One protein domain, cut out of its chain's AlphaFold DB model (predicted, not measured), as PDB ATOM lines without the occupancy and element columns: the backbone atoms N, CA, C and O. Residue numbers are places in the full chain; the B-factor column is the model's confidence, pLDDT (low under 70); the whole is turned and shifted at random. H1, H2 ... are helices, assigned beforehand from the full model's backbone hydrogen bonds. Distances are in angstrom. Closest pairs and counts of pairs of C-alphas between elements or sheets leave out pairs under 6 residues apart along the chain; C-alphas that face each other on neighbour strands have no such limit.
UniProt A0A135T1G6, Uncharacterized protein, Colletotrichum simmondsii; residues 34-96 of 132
ATOM      1  N   TYR A  34     -11.885  65.908 -64.912       83.50
ATOM      2  CA  TYR A  34     -10.513  65.415 -64.784       83.50
ATOM      3  C   TYR A  34      -9.857  65.183 -66.149       83.50
ATOM      4  O   TYR A  34      -8.730  65.612 -66.368       83.50
ATOM      5  N   ARG A  35     -10.570  64.581 -67.111       83.81
ATOM      6  CA  ARG A  35     -10.042  64.390 -68.469       83.81
ATOM      7  C   ARG A  35      -9.764  65.728 -69.154       83.81
ATOM      8  O   ARG A  35      -8.706  65.885 -69.740       83.81
ATOM      9  N   ARG A  36     -10.653  66.716 -69.016       85.94
ATOM     10  CA  ARG A  36     -10.435  68.069 -69.563       85.94
ATOM     11  C   ARG A  36      -9.216  68.756 -68.944       85.94
ATOM     12  O   ARG A  36      -8.490  69.441 -69.655       85.94
ATOM     13  N   PHE A  37      -8.995  68.571 -67.644       78.25
ATOM     14  CA  PHE A  37      -7.804  69.068 -66.956       78.25
ATOM     15  C   PHE A  37      -6.528  68.379 -67.453       78.25
ATOM     16  O   PHE A  37      -5.539  69.046 -67.723       78.25
ATOM     17  N   GLN A  38      -6.548  67.060 -67.644       79.25
ATOM     18  CA  GLN A  38      -5.387  66.345 -68.179       79.25
ATOM     19  C   GLN A  38      -5.094  66.734 -69.633       79.25
ATOM     20  O   GLN A  38      -3.932  66.936 -69.982       79.25
ATOM     21  N   ASP A  39      -6.132  66.893 -70.456       77.06
ATOM     22  CA  ASP A  39      -6.009  67.341 -71.846       77.06
ATOM     23  C   ASP A  39      -5.402  68.756 -71.915       77.06
ATOM     24  O   ASP A  39      -4.531  69.008 -72.741       77.06
ATOM     25  N   SER A  40      -5.783  69.672 -71.013       74.38
ATOM     26  CA  SER A  40      -5.208  71.027 -70.986       74.38
ATOM     27  C   SER A  40      -3.757  71.074 -70.495       74.38
ATOM     28  O   SER A  40      -3.048  72.039 -70.773       74.38
ATOM     29  N   LYS A  41      -3.294  70.043 -69.777       68.06
ATOM     30  CA  LYS A  41      -1.896  69.903 -69.339       68.06
ATOM     31  C   LYS A  41      -1.022  69.157 -70.348       68.06
ATOM     32  O   LYS A  41       0.179  69.414 -70.402       68.06
ATOM     33  N   ARG A  42      -1.604  68.273 -71.163       67.12
ATOM     34  CA  ARG A  42      -0.943  67.587 -72.286       67.12
ATOM     35  C   ARG A  42      -1.018  68.441 -73.553       67.12
ATOM     36  O   ARG A  42      -1.598  68.021 -74.546       67.12
ATOM     37  N   GLY A  43      -0.453  69.646 -73.508       68.44
ATOM     38  CA  GLY A  43      -0.342  70.480 -74.704       68.44
ATOM     39  C   GLY A  43       0.414  69.727 -75.799       68.44
ATOM     40  O   GLY A  43       1.573  69.359 -75.608       68.44
ATOM     41  N   GLU A  44      -0.250  69.459 -76.920       72.69
ATOM     42  CA  GLU A  44       0.397  68.881 -78.093       72.69
ATOM     43  C   GLU A  44       1.265  69.955 -78.757       72.69
ATOM     44  O   GLU A  44       0.802  71.057 -79.044       72.69
ATOM     45  N   ILE A  45       2.545  69.645 -78.973       79.94
ATOM     46  CA  ILE A  45       3.478  70.540 -79.664       79.94
ATOM     47  C   ILE A  45       3.287  70.354 -81.172       79.94
ATOM     48  O   ILE A  45       3.247  69.213 -81.654       79.94
ATOM     49  N   SER A  46       3.175  71.470 -81.899       84.94
ATOM     50  CA  SER A  46       3.040  71.471 -83.356       84.94
ATOM     51  C   SER A  46       4.319  70.968 -84.031       84.94
ATOM     52  O   SER A  46       5.425  71.214 -83.547       84.94
ATOM     53  N   ASP A  47       4.194  70.286 -85.170       84.19
ATOM     54  CA  ASP A  47       5.364  69.745 -85.880       84.19
ATOM     55  C   ASP A  47       6.304  70.859 -86.376       84.19
ATOM     56  O   ASP A  47       7.521  70.680 -86.413       84.19
ATOM     57  N   ALA A  48       5.753  72.039 -86.680       86.50
ATOM     58  CA  ALA A  48       6.524  73.230 -87.024       86.50
ATOM     59  C   ALA A  48       7.363  73.734 -85.841       86.50
ATOM     60  O   ALA A  48       8.528  74.090 -86.022       86.50
ATOM     61  N   ASP A  49       6.806  73.726 -84.625       88.62
ATOM     62  CA  ASP A  49       7.548  74.102 -83.420       88.62
ATOM     63  C   ASP A  49       8.610  73.057 -83.069       88.62
ATOM     64  O   ASP A  49       9.733  73.416 -82.714       88.62
ATOM     65  N   VAL A  50       8.300  71.765 -83.226       87.69
ATOM     66  CA  VAL A  50       9.295  70.697 -83.050       87.69
ATOM     67  C   VAL A  50      10.467  70.917 -84.002       87.69
ATOM     68  O   VAL A  50      11.613  70.936 -83.555       87.69
ATOM     69  N   LEU A  51      10.202  71.162 -85.285       90.88
ATOM     70  CA  LEU A  51      11.258  71.411 -86.262       90.88
ATOM     71  C   LEU A  51      12.048  72.686 -85.938       90.88
ATOM     72  O   LEU A  51      13.275  72.673 -85.987       90.88
ATOM     73  N   LYS A  52      11.365  73.768 -85.548       95.00
ATOM     74  CA  LYS A  52      11.993  75.049 -85.194       95.00
ATOM     75  C   LYS A  52      12.957  74.933 -84.014       95.00
ATOM     76  O   LYS A  52      14.022  75.542 -84.049       95.00
ATOM     77  N   TYR A  53      12.579  74.197 -82.969       89.81
ATOM     78  CA  TYR A  53      13.346  74.152 -81.718       89.81
ATOM     79  C   TYR A  53      14.282  72.949 -81.599       89.81
ATOM     80  O   TYR A  53      15.230  73.006 -80.821       89.81
ATOM     81  N   THR A  54      14.049  71.874 -82.353       89.69
ATOM     82  CA  THR A  54      14.911  70.677 -82.330       89.69
ATOM     83  C   THR A  54      15.747  70.512 -83.597       89.69
ATOM     84  O   THR A  54      16.735  69.783 -83.578       89.69
ATOM     85  N   GLY A  55      15.369  71.167 -84.703       91.25
ATOM     86  CA  GLY A  55      15.983  70.969 -86.018       91.25
ATOM     87  C   GLY A  55      15.654  69.617 -86.665       91.25
ATOM     88  O   GLY A  55      16.216  69.291 -87.706       91.25
ATOM     89  N   MET A  56      14.765  68.819 -86.063       89.19
ATOM     90  CA  MET A  56      14.420  67.463 -86.493       89.19
ATOM     91  C   MET A  56      12.907  67.314 -86.683       89.19
ATOM     92  O   MET A  56      12.115  68.025 -86.064       89.19
ATOM     93  N   SER A  57      12.490  66.359 -87.520       89.81
ATOM     94  CA  SER A  57      11.083  65.953 -87.568       89.81
ATOM     95  C   SER A  57      10.705  65.191 -86.296       89.81
ATOM     96  O   SER A  57      11.550  64.562 -85.654       89.81
ATOM     97  N   LYS A  58       9.418  65.206 -85.946       84.75
ATOM     98  CA  LYS A  58       8.887  64.518 -84.762       84.75
ATOM     99  C   LYS A  58       9.195  63.018 -84.766       84.75
ATOM    100  O   LYS A  58       9.552  62.470 -83.728       84.75
ATOM    101  N   ASP A  59       9.154  62.378 -85.932       86.06
ATOM    102  CA  ASP A  59       9.496  60.958 -86.085       86.06
ATOM    103  C   ASP A  59      10.982  60.692 -85.836       86.06
ATOM    104  O   ASP A  59      11.344  59.758 -85.121       86.06
ATOM    105  N   THR A  60      11.847  61.565 -86.360       86.88
ATOM    106  CA  THR A  60      13.298  61.481 -86.140       86.88
ATOM    107  C   THR A  60      13.631  61.705 -84.668       86.88
ATOM    108  O   THR A  60      14.446  60.983 -84.097       86.88
ATOM    109  N   LEU A  61      12.952  62.659 -84.025       84.81
ATOM    110  CA  LEU A  61      13.093  62.938 -82.601       84.81
ATOM    111  C   LEU A  61      12.642  61.751 -81.736       84.81
ATOM    112  O   LEU A  61      13.294  61.438 -80.743       84.81
ATOM    113  N   ASN A  62      11.563  61.064 -82.118       82.50
ATOM    114  CA  ASN A  62      11.095  59.862 -81.427       82.50
ATOM    115  C   ASN A  62      12.092  58.702 -81.562       82.50
ATOM    116  O   ASN A  62      12.381  58.032 -80.571       82.50
ATOM    117  N   GLY A  63      12.662  58.500 -82.754       85.31
ATOM    118  CA  GLY A  63      13.730  57.520 -82.971       85.31
ATOM    119  C   GLY A  63      14.988  57.846 -82.162       85.31
ATOM    120  O   GLY A  63      15.543  56.972 -81.501       85.31
ATOM    121  N   TRP A  64      15.386  59.121 -82.130       84.50
ATOM    122  CA  TRP A  64      16.486  59.600 -81.290       84.50
ATOM    123  C   TRP A  64      16.219  59.376 -79.792       84.50
ATOM    124  O   TRP A  64      17.113  58.952 -79.060       84.50
ATOM    125  N   ALA A  65      14.990  59.618 -79.332       82.19
ATOM    126  CA  ALA A  65      14.605  59.429 -77.937       82.19
ATOM    127  C   ALA A  65      14.608  57.951 -77.510       82.19
ATOM    128  O   ALA A  65      14.894  57.661 -76.350       82.19
ATOM    129  N   ALA A  66      14.314  57.024 -78.428       80.00
ATOM    130  CA  ALA A  66      14.239  55.591 -78.145       80.00
ATOM    131  C   ALA A  66      15.599  54.951 -77.815       80.00
ATOM    132  O   ALA A  66      15.641  53.958 -77.093       80.00
ATOM    133  N   ASP A  67      16.705  55.518 -78.299       77.88
ATOM    134  CA  ASP A  67      18.056  54.971 -78.106       77.88
ATOM    135  C   ASP A  67      18.789  55.575 -76.889       77.88
ATOM    136  O   ASP A  67      19.812  55.067 -76.432       77.88
ATOM    137  N   ARG A  68      18.279  56.675 -76.317       77.38
ATOM    138  CA  ARG A  68      18.985  57.430 -75.268       77.38
ATOM    139  C   ARG A  68      18.469  57.104 -73.864       77.38
ATOM    140  O   ARG A  68      17.261  57.165 -73.633       77.38
ATOM    141  N   PRO A  69      19.351  56.807 -72.890       76.62
ATOM    142  CA  PRO A  69      18.932  56.623 -71.504       76.62
ATOM    143  C   PRO A  69      18.426  57.954 -70.927       76.62
ATOM    144  O   PRO A  69      19.023  59.006 -71.155       76.62
ATOM    145  N   GLY A  70      17.317  57.934 -70.181       68.56
ATOM    146  CA  GLY A  70      16.780  59.135 -69.525       68.56
ATOM    147  C   GLY A  70      15.991  60.097 -70.430       68.56
ATOM    148  O   GLY A  70      15.566  61.163 -69.971       68.56
ATOM    149  N   VAL A  71      15.726  59.741 -71.689       78.06
ATOM    150  CA  VAL A  71      14.903  60.535 -72.619       78.06
ATOM    151  C   VAL A  71      13.605  59.788 -72.937       78.06
ATOM    152  O   VAL A  71      13.610  58.582 -73.149       78.06
ATOM    153  N   GLY A  72      12.468  60.492 -72.932       71.94
ATOM    154  CA  GLY A  72      11.167  59.907 -73.280       71.94
ATOM    155  C   GLY A  72      10.812  58.661 -72.456       71.94
ATOM    156  O   GLY A  72      10.818  58.705 -71.225       71.94
ATOM    157  N   GLY A  73      10.502  57.557 -73.144       67.31
ATOM    158  CA  GLY A  73      10.139  56.269 -72.539       67.31
ATOM    159  C   GLY A  73      11.275  55.562 -71.788       67.31
ATOM    160  O   GLY A  73      11.001  54.688 -70.971       67.31
ATOM    161  N   ASN A  74      12.526  55.988 -71.982       64.31
ATOM    162  CA  ASN A  74      13.709  55.424 -71.322       64.31
ATOM    163  C   ASN A  74      14.044  56.134 -69.998       64.31
ATOM    164  O   ASN A  74      15.147  56.002 -69.459       64.31
ATOM    165  N   ARG A  75      13.115  56.947 -69.483       64.62
ATOM    166  CA  ARG A  75      13.209  57.588 -68.167       64.62
ATOM    167  C   ARG A  75      12.818  56.591 -67.083       64.62
ATOM    168  O   ARG A  75      11.784  55.937 -67.192       64.62
ATOM    169  N   ALA A  76      13.608  56.514 -66.010       55.03
ATOM    170  CA  ALA A  76      13.234  55.741 -64.830       55.03
ATOM    171  C   ALA A  76      11.856  56.209 -64.327       55.03
ATOM    172  O   ALA A  76      11.629  57.412 -64.120       55.03
ATOM    173  N   ALA A  77      10.930  55.260 -64.172       52.25
ATOM    174  CA  ALA A  77       9.593  55.525 -63.664       52.25
ATOM    175  C   ALA A  77       9.702  56.124 -62.251       52.25
ATOM    176  O   ALA A  77      10.300  55.518 -61.367       52.25
ATOM    177  N   GLY A  78       9.159  57.329 -62.052       51.78
ATOM    178  CA  GLY A  78       9.264  58.073 -60.789       51.78
ATOM    179  C   GLY A  78      10.349  59.156 -60.750       51.78
ATOM    180  O   GLY A  78      10.469  59.843 -59.737       51.78
ATOM    181  N   SER A  79      11.107  59.366 -61.835       53.16
ATOM    182  CA  SER A  79      11.994  60.531 -61.938       53.16
ATOM    183  C   SER A  79      11.194  61.835 -62.056       53.16
ATOM    184  O   SER A  79      10.138  61.891 -62.686       53.16
ATOM    185  N   ILE A  80      11.737  62.908 -61.482       50.16
ATOM    186  CA  ILE A  80      11.172  64.273 -61.445       50.16
ATOM    187  C   ILE A  80      10.796  64.834 -62.829       50.16
ATOM    188  O   ILE A  80      10.009  65.765 -62.946       50.16
ATOM    189  N   THR A  81      11.363  64.258 -63.891       50.38
ATOM    190  CA  THR A  81      11.154  64.652 -65.287       50.38
ATOM    191  C   THR A  81      10.156  63.737 -66.033       50.38
ATOM    192  O   THR A  81       9.879  63.952 -67.212       50.38
ATOM    193  N   ALA A  82       9.619  62.693 -65.384       48.31
ATOM    194  CA  ALA A  82       8.768  61.657 -65.993       48.31
ATOM    195  C   ALA A  82       7.249  61.919 -65.896       48.31
ATOM    196  O   ALA A  82       6.451  61.057 -66.260       48.31
ATOM    197  N   GLY A  83       6.820  63.100 -65.448       48.72
ATOM    198  CA  GLY A  83       5.410  63.485 -65.463       48.72
ATOM    199  C   GLY A  83       5.235  64.996 -65.469       48.72
ATOM    200  O   GLY A  83       6.085  65.717 -64.952       48.72
ATOM    201  N   SER A  84       4.137  65.484 -66.060       48.84
ATOM    202  CA  SER A  84       3.738  66.888 -65.914       48.84
ATOM    203  C   SER A  84       3.766  67.270 -64.427       48.84
ATOM    204  O   SER A  84       3.312  66.472 -63.603       48.84
ATOM    205  N   PRO A  85       4.184  68.495 -64.061       51.09
ATOM    206  CA  PRO A  85       4.189  68.956 -62.665       51.09
ATOM    207  C   PRO A  85       2.788  68.961 -62.015       51.09
ATOM    208  O   PRO A  85       2.629  69.211 -60.829       51.09
ATOM    209  N   SER A  86       1.745  68.665 -62.793       52.75
ATOM    210  CA  SER A  86       0.347  68.554 -62.389       52.75
ATOM    211  C   SER A  86       0.007  67.107 -62.002       52.75
ATOM    212  O   SER A  86      -0.662  66.379 -62.730       52.75
ATOM    213  N   GLY A  87       0.490  66.680 -60.837       54.28
ATOM    214  CA  GLY A  87       0.167  65.396 -60.211       54.28
ATOM    215  C   GLY A  87       0.974  65.184 -58.928       54.28
ATOM    216  O   GLY A  87       1.898  65.945 -58.660       54.28
ATOM    217  N   LEU A  88       0.662  64.145 -58.145       51.41
ATOM    218  CA  LEU A  88       1.358  63.816 -56.883       51.41
ATOM    219  C   LEU A  88       2.898  63.782 -57.017       51.41
ATOM    220  O   LEU A  88       3.594  64.182 -56.093       51.41
ATOM    221  N   GLY A  89       3.437  63.387 -58.178       49.44
ATOM    222  CA  GLY A  89       4.882  63.419 -58.452       49.44
ATOM    223  C   GLY A  89       5.481  64.821 -58.655       49.44
ATOM    224  O   GLY A  89       6.670  65.000 -58.424       49.44
ATOM    225  N   GLY A  90       4.678  65.817 -59.046       49.78
ATOM    226  CA  GLY A  90       5.096  67.215 -59.216       49.78
ATOM    227  C   GLY A  90       5.029  68.039 -57.927       49.78
ATOM    228  O   GLY A  90       5.939  68.814 -57.657       49.78
ATOM    229  N   MET A  91       4.020  67.811 -57.073       48.09
ATOM    230  CA  MET A  91       3.939  68.455 -55.745       48.09
ATOM    231  C   MET A  91       5.086  68.027 -54.815       48.09
ATOM    232  O   MET A  91       5.600  68.826 -54.035       48.09
ATOM    233  N   MET A  92       5.521  66.768 -54.912       49.38
ATOM    234  CA  MET A  92       6.652  66.268 -54.122       49.38
ATOM    235  C   MET A  92       8.006  66.643 -54.747       49.38
ATOM    236  O   MET A  92       9.013  66.693 -54.051       49.38
ATOM    237  N   ALA A  93       8.043  66.963 -56.044       47.16
ATOM    238  CA  ALA A  93       9.226  67.504 -56.707       47.16
ATOM    239  C   ALA A  93       9.537  68.947 -56.281       47.16
ATOM    240  O   ALA A  93      10.696  69.270 -56.034       47.16
ATOM    241  N   GLU A  94       8.508  69.793 -56.165       46.69
ATOM    242  CA  GLU A  94       8.628  71.197 -55.736       46.69
ATOM    243  C   GLU A  94       9.201  71.327 -54.316       46.69
ATOM    244  O   GLU A  94       9.941  72.259 -54.014       46.69
ATOM    245  N   THR A  95       8.924  70.346 -53.459       49.81
ATOM    246  CA  THR A  95       9.397  70.293 -52.068       49.81
ATOM    247  C   THR A  95      10.722  69.534 -51.894       49.81
ATOM    248  O   THR A  95      11.152  69.310 -50.764       49.81
ATOM    249  N   GLY A  96      11.399  69.152 -52.986       46.06
ATOM    250  CA  GLY A  96      12.712  68.484 -52.951       46.06
ATOM    251  C   GLY A  96      12.673  66.958 -52.770       46.06
ATOM    252  O   GLY A  96      13.722  66.324 -52.691       46.06
TER     253      GLY A  96
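What this domain is: This is residues 34 to 96 of the 132 residues of an uncharacterized protein of Colletotrichum simmondsii (UniProt A0A135T1G6). Four short helices are strung round a loose, open ring, with H2 and H3 meeting at a corner at one end of its length and H1 and H4, apart from each other, at the other end. The link from H1 to H2 runs along one side of the ring, and the long unnamed stretch of residues 68 to 87 winds back along the other side from H3 to H4. The printed part has 63 residues with four named helices, in the order H1, H2, H3, H4, and no named strand; the class is all helix. The whole is loose, with a radius of gyration of the C-alphas of 13.9 A, and the C-alphas span 34 by 29 by 18 A along their three main axes.

How they stand to each other: H1, residues 34 to 41, touches no helix. A tight link of 5 residues joins it to H2, residues 47 to 54, yet H1 and H2 are apart. H2 is joined by a tight link of 3 residues to H3, residues 58 to 67. H2 and H3 touch, with 4 pairs of C-alphas within 8 A; the closest C-alphas are those of Asp 47 and Lys 58, 6.4 A apart. Their lines stand at a steep tilt of 49 degrees, and they run the same way; their centres are 13.3 A apart. A long link of 20 residues leads from H3 to H4, residues 88 to 94. H4 touches no helix, and H1 and H4 are apart. In H1, H2 and H4 every O i to N i+4 pair is within hydrogen-bond range; in H3 it is 5 of 6.

Where its parts are: H1 begins at C-alpha 34, at (-10.513, 65.415, -64.784), and measures 10.7 A from first to last C-alpha, Tyr 34 to Lys 41. H2, Asp 47 to Thr 54, measures 10.2 A. H3, Lys 58 to Asp 67, is the longest helix with 10 residues and 14.8 A; its first C-alpha is at (8.887, 64.518, -84.762). H4, Leu 88 to Glu 94, measures 10.4 A and ends at C-alpha 94, at (8.628, 71.197, -55.736).

The domain as a whole: The two C-alphas farthest apart are those of Ser 57 and Thr 95, 35.8 A apart, and the first and last printed C-alphas, of Tyr 34 and Gly 96, are 26.2 A apart. The printed part has no cut. The link from H3 to H4, residues 68 to 87, is long, and its C-alphas lie 6 to 14 A from the mean of the C-alphas. The mean pLDDT of the printed part is 70.5; residues 41 to 43, residue 70 and residues 73 to 96 are under 70, and H4 has a mean of 49.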